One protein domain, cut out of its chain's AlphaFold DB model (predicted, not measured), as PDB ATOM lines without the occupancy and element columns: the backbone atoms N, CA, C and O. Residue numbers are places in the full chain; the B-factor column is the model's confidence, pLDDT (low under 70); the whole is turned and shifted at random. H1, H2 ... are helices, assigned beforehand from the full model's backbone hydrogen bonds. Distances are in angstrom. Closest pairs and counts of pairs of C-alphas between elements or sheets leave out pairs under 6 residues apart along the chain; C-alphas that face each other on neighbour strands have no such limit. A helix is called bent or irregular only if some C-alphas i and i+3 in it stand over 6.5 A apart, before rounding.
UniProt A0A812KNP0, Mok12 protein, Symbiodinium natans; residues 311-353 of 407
ATOM      1  N   VAL A 311       3.668 -25.196 -51.002       96.88
ATOM      2  CA  VAL A 311       4.591 -24.839 -49.908       96.88
ATOM      3  C   VAL A 311       6.020 -25.318 -50.154       96.88
ATOM      4  O   VAL A 311       6.253 -26.379 -50.718       96.88
ATOM      5  N   ASP A 312       6.995 -24.546 -49.667       95.44
ATOM      6  CA  ASP A 312       8.411 -24.932 -49.663       95.44
ATOM      7  C   ASP A 312       8.636 -26.166 -48.758       95.44
ATOM      8  O   ASP A 312       8.084 -26.208 -47.651       95.44
ATOM      9  N   PRO A 313       9.470 -27.153 -49.142       93.25
ATOM     10  CA  PRO A 313       9.863 -28.261 -48.265       93.25
ATOM     11  C   PRO A 313      10.375 -27.845 -46.874       93.25
ATOM     12  O   PRO A 313      10.177 -28.570 -45.895       93.25
ATOM     13  N   CYS A 314      10.990 -26.664 -46.764       91.44
ATOM     14  CA  CYS A 314      11.497 -26.071 -45.528       91.44
ATOM     15  C   CYS A 314      10.413 -25.389 -44.670       91.44
ATOM     16  O   CYS A 314      10.746 -24.839 -43.618       91.44
ATOM     17  N   CYS A 315       9.141 -25.389 -45.091       93.25
ATOM     18  CA  CYS A 315       8.065 -24.685 -44.393       93.25
ATOM     19  C   CYS A 315       7.857 -25.174 -42.951       93.25
ATOM     20  O   CYS A 315       8.021 -26.356 -42.615       93.25
ATOM     21  N   SER A 316       7.437 -24.259 -42.085       93.75
ATOM     22  CA  SER A 316       7.032 -24.556 -40.714       93.75
ATOM     23  C   SER A 316       5.777 -25.437 -40.672       93.75
ATOM     24  O   SER A 316       4.935 -25.422 -41.571       93.75
ATOM     25  N   ASN A 317       5.596 -26.182 -39.577       92.44
ATOM     26  CA  ASN A 317       4.384 -26.987 -39.373       92.44
ATOM     27  C   ASN A 317       3.101 -26.127 -39.342       92.44
ATOM     28  O   ASN A 317       2.021 -26.623 -39.650       92.44
ATOM     29  N   THR A 318       3.206 -24.843 -38.987       92.88
ATOM     30  CA  THR A 318       2.111 -23.863 -39.042       92.88
ATOM     31  C   THR A 318       1.740 -23.475 -40.472       92.88
ATOM     32  O   THR A 318       0.557 -23.494 -40.809       92.88
ATOM     33  N   GLU A 319       2.725 -23.190 -41.328       94.69
ATOM     34  CA  GLU A 319       2.494 -22.885 -42.748       94.69
ATOM     35  C   GLU A 319       1.909 -24.094 -43.478       94.69
ATOM     36  O   GLU A 319       0.921 -23.949 -44.191       94.69
ATOM     37  N   LEU A 320       2.435 -25.295 -43.219       95.94
ATOM     38  CA  LEU A 320       1.927 -26.542 -43.793       95.94
ATOM     39  C   LEU A 320       0.451 -26.799 -43.426       95.94
ATOM     40  O   LEU A 320      -0.358 -27.103 -44.300       95.94
ATOM     41  N   LYS A 321       0.063 -26.612 -42.152       94.69
ATOM     42  CA  LYS A 321      -1.349 -26.707 -41.722       94.69
ATOM     43  C   LYS A 321      -2.236 -25.667 -42.414       94.69
ATOM     44  O   LYS A 321      -3.370 -25.975 -42.773       94.69
ATOM     45  N   HIS A 322      -1.746 -24.438 -42.576       94.56
ATOM     46  CA  HIS A 322      -2.500 -23.358 -43.214       94.56
ATOM     47  C   HIS A 322      -2.668 -23.586 -44.725       94.56
ATOM     48  O   HIS A 322      -3.752 -23.377 -45.269       94.56
ATOM     49  N   ALA A 323      -1.622 -24.075 -45.391       95.75
ATOM     50  CA  ALA A 323      -1.644 -24.470 -46.791       95.75
ATOM     51  C   ALA A 323      -2.607 -25.638 -47.041       95.75
ATOM     52  O   ALA A 323      -3.447 -25.544 -47.928       95.75
ATOM     53  N   PHE A 324      -2.579 -26.671 -46.192       95.44
ATOM     54  CA  PHE A 324      -3.550 -27.765 -46.241       95.44
ATOM     55  C   PHE A 324      -4.997 -27.263 -46.096       95.44
ATOM     56  O   PHE A 324      -5.838 -27.591 -46.926       95.44
ATOM     57  N   ARG A 325      -5.292 -26.397 -45.112       93.88
ATOM     58  CA  ARG A 325      -6.636 -25.800 -44.953       93.88
ATOM     59  C   ARG A 325      -7.086 -25.034 -46.201       93.88
ATOM     60  O   ARG A 325      -8.208 -25.229 -46.653       93.88
ATOM     61  N   ARG A 326      -6.208 -24.213 -46.790       93.81
ATOM     62  CA  ARG A 326      -6.480 -23.520 -48.063       93.81
ATOM     63  C   ARG A 326      -6.750 -24.501 -49.206       93.81
ATOM     64  O   ARG A 326      -7.713 -24.314 -49.939       93.81
ATOM     65  N   ALA A 327      -5.926 -25.538 -49.342       92.44
ATOM     66  CA  ALA A 327      -6.049 -26.546 -50.391       92.44
ATOM     67  C   ALA A 327      -7.302 -27.425 -50.249       92.44
ATOM     68  O   ALA A 327      -7.740 -27.984 -51.245       92.44
ATOM     69  N   VAL A 328      -7.882 -27.548 -49.049       92.25
ATOM     70  CA  VAL A 328      -9.185 -28.202 -48.830       92.25
ATOM     71  C   VAL A 328     -10.346 -27.287 -49.227       92.25
ATOM     72  O   VAL A 328     -11.253 -27.741 -49.912       92.25
ATOM     73  N   VAL A 329     -10.306 -26.000 -48.866       88.69
ATOM     74  CA  VAL A 329     -11.382 -25.040 -49.195       88.69
ATOM     75  C   VAL A 329     -11.497 -24.771 -50.703       88.69
ATOM     76  O   VAL A 329     -12.595 -24.555 -51.196       88.69
ATOM     77  N   LEU A 330     -10.388 -24.804 -51.448       84.88
ATOM     78  CA  LEU A 330     -10.361 -24.500 -52.889       84.88
ATOM     79  C   LEU A 330     -10.809 -25.662 -53.804       84.88
ATOM     80  O   LEU A 330     -10.687 -25.559 -55.020       84.88
ATOM     81  N   GLN A 331     -11.295 -26.780 -53.261       79.19
ATOM     82  CA  GLN A 331     -11.632 -27.970 -54.063       79.19
ATOM     83  C   GLN A 331     -12.980 -27.920 -54.772       79.19
ATOM     84  O   GLN A 331     -13.190 -28.702 -55.699       79.19
ATOM     85  N   ASP A 332     -13.862 -27.004 -54.377       71.50
ATOM     86  CA  ASP A 332     -15.120 -26.772 -55.089       71.50
ATOM     87  C   ASP A 332     -14.901 -26.016 -56.420       71.50
ATOM     88  O   ASP A 332     -15.784 -26.008 -57.280       71.50
ATOM     89  N   ASP A 333     -13.712 -25.429 -56.630       73.00
ATOM     90  CA  ASP A 333     -13.328 -24.777 -57.884       73.00
ATOM     91  C   ASP A 333     -12.748 -25.792 -58.886       73.00
ATOM     92  O   ASP A 333     -11.761 -26.484 -58.618       73.00
ATOM     93  N   ALA A 334     -13.335 -25.834 -60.088       63.22
ATOM     94  CA  ALA A 334     -13.187 -26.880 -61.113       63.22
ATOM     95  C   ALA A 334     -11.799 -27.019 -61.799       63.22
ATOM     96  O   ALA A 334     -11.704 -27.540 -62.910       63.22
ATOM     97  N   GLY A 335     -10.722 -26.559 -61.157       73.25
ATOM     98  CA  GLY A 335      -9.333 -26.710 -61.607       73.25
ATOM     99  C   GLY A 335      -8.345 -27.143 -60.514       73.25
ATOM    100  O   GLY A 335      -7.149 -27.221 -60.788       73.25
ATOM    101  N   CYS A 336      -8.805 -27.409 -59.287       76.88
ATOM    102  CA  CYS A 336      -7.937 -27.817 -58.178       76.88
ATOM    103  C   CYS A 336      -7.744 -29.342 -58.089       76.88
ATOM    104  O   CYS A 336      -8.568 -30.130 -58.552       76.88
ATOM    105  N   ALA A 337      -6.639 -29.769 -57.465       81.25
ATOM    106  CA  ALA A 337      -6.361 -31.185 -57.224       81.25
ATOM    107  C   ALA A 337      -7.441 -31.812 -56.312       81.25
ATOM    108  O   ALA A 337      -7.832 -31.187 -55.321       81.25
ATOM    109  N   PRO A 338      -7.911 -33.042 -56.590       87.25
ATOM    110  CA  PRO A 338      -9.018 -33.642 -55.850       87.25
ATOM    111  C   PRO A 338      -8.643 -33.931 -54.387       87.25
ATOM    112  O   PRO A 338      -7.491 -34.239 -54.073       87.25
ATOM    113  N   PHE A 339      -9.639 -33.927 -53.489       89.69
ATOM    114  CA  PHE A 339      -9.464 -34.096 -52.032       89.69
ATOM    115  C   PHE A 339      -8.519 -35.226 -51.625       89.69
ATOM    116  O   PHE A 339      -7.697 -35.082 -50.718       89.69
ATOM    117  N   ARG A 340      -8.620 -36.362 -52.324       90.88
ATOM    118  CA  ARG A 340      -7.814 -37.558 -52.066       90.88
ATOM    119  C   ARG A 340      -6.319 -37.320 -52.271       90.88
ATOM    120  O   ARG A 340      -5.531 -37.882 -51.515       90.88
ATOM    121  N   ASP A 341      -5.930 -36.482 -53.226       93.44
ATOM    122  CA  ASP A 341      -4.524 -36.183 -53.495       93.44
ATOM    123  C   ASP A 341      -3.973 -35.129 -52.529       93.44
ATOM    124  O   ASP A 341      -2.855 -35.287 -52.042       93.44
ATOM    125  N   VAL A 342      -4.786 -34.145 -52.124       94.50
ATOM    126  CA  VAL A 342      -4.444 -33.194 -51.046       94.50
ATOM    127  C   VAL A 342      -4.237 -33.920 -49.706       94.50
ATOM    128  O   VAL A 342      -3.256 -33.663 -49.003       94.50
ATOM    129  N   LEU A 343      -5.097 -34.890 -49.369       94.62
ATOM    130  CA  LEU A 343      -4.915 -35.762 -48.200       94.62
ATOM    131  C   LEU A 343      -3.665 -36.647 -48.315       94.62
ATOM    132  O   LEU A 343      -2.872 -36.718 -47.375       94.62
ATOM    133  N   ARG A 344      -3.461 -37.304 -49.465       95.25
ATOM    134  CA  ARG A 344      -2.303 -38.180 -49.715       95.25
ATOM    135  C   ARG A 344      -0.981 -37.412 -49.639       95.25
ATOM    136  O   ARG A 344      -0.018 -37.924 -49.068       95.25
ATOM    137  N   ALA A 345      -0.934 -36.192 -50.173       95.31
ATOM    138  CA  ALA A 345       0.219 -35.303 -50.079       95.31
ATOM    139  C   ALA A 345       0.527 -34.937 -48.619       95.31
ATOM    140  O   ALA A 345       1.667 -35.082 -48.172       95.31
ATOM    141  N   MET A 346      -0.493 -34.540 -47.852       95.75
ATOM    142  CA  MET A 346      -0.322 -34.181 -46.445       95.75
ATOM    143  C   MET A 346       0.174 -35.362 -45.594       95.75
ATOM    144  O   MET A 346       1.062 -35.181 -44.761       95.75
ATOM    145  N   GLU A 347      -0.331 -36.576 -45.830       94.50
ATOM    146  CA  GLU A 347       0.103 -37.767 -45.088       94.50
ATOM    147  C   GLU A 347       1.545 -38.186 -45.443       94.50
ATOM    148  O   GLU A 347       2.325 -38.496 -44.543       94.50
ATOM    149  N   ARG A 348       1.961 -38.088 -46.721       93.94
ATOM    150  CA  ARG A 348       3.370 -38.285 -47.142       93.94
ATOM    151  C   ARG A 348       4.331 -37.280 -46.496       93.94
ATOM    152  O   ARG A 348       5.439 -37.633 -46.093       93.94
ATOM    153  N   ILE A 349       3.928 -36.015 -46.385       94.25
ATOM    154  CA  ILE A 349       4.744 -34.989 -45.717       94.25
ATOM    155  C   ILE A 349       4.809 -35.247 -44.207       94.25
ATOM    156  O   ILE A 349       5.838 -35.019 -43.570       94.25
ATOM    157  N   ARG A 350       3.720 -35.744 -43.616       91.62
ATOM    158  CA  ARG A 350       3.650 -36.058 -42.191       91.62
ATOM    159  C   ARG A 350       4.506 -37.266 -41.812       91.62
ATOM    160  O   ARG A 350       5.183 -37.197 -40.794       91.62
ATOM    161  N   SER A 351       4.512 -38.329 -42.619       88.81
ATOM    162  CA  SER A 351       5.301 -39.542 -42.351       88.81
ATOM    163  C   SER A 351       6.815 -39.325 -42.455       88.81
ATOM    164  O   SER A 351       7.583 -40.044 -41.818       88.81
ATOM    165  N   THR A 352       7.251 -38.315 -43.212       88.12
ATOM    166  CA  THR A 352       8.673 -37.985 -43.416       88.12
ATOM    167  C   THR A 352       9.212 -36.905 -42.469       88.12
ATOM    168  O   THR A 352      10.428 -36.754 -42.332       88.12
ATOM    169  N   ARG A 353       8.345 -36.170 -41.756       85.44
ATOM    170  CA  ARG A 353       8.759 -35.178 -40.748       85.44
ATOM    171  C   ARG A 353       8.992 -35.830 -39.383       85.44
ATOM    172  O   ARG A 353       8.078 -36.359 -38.766       85.44
TER     173      ARG A 353
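This is residues 311 to 353 of the 407 residues of the protein "Mok12 protein" of Symbiodinium natans (UniProt A0A812KNP0). Two helices, H1 and H2, lie side by side and run opposite ways as a helical hairpin, joined at one end by a loop of six residues. At the other end, where H1 begins, the short lead of residues 311 to 316 makes a turn before the first helix. The printed part has 43 residues, with H1 and then H2 along the chain and no named strand; the class is all helix. The whole is only just compact, close to loose, with a radius of gyration of the C-alphas of 10.6 A, and it is elongated, spanning 30 by 16 by 13 A.

The printed part begins at Val 311, with its C-alpha at (4.591, -24.839, -49.908). H1 runs from Asn 317 to Asp 332, 25.0 A from first to last C-alpha, beginning at C-alpha 317 at (4.384, -26.987, -39.373). H1 is irregular: C-alphas 329 and 332 are 7.2 A apart. H2 runs from Phe 339 to Thr 352, 20.5 A long, and its last C-alpha is at (8.673, -37.985, -43.416).

H1 touches H2 with residues 324 to 331 alone, with 6 pairs of C-alphas within 8 A. The closest C-alphas of the two are those of Val 328 and Phe 339, 6.7 A apart. Their lines stand at a shallow tilt of 14 degrees, opposite ways, and their centres are 11.5 A apart. In H2 every O i to N i+4 pair is within hydrogen-bond range; in H1 it is 10 of 12.

The C-alphas farthest apart are those of Ala 334 and Arg 353, at 31.1 A. The printed part has no cut, and the link from H1 to H2 is short. The mean pLDDT of the printed part is 89.7, and residue 334 is the one printed residue under 70.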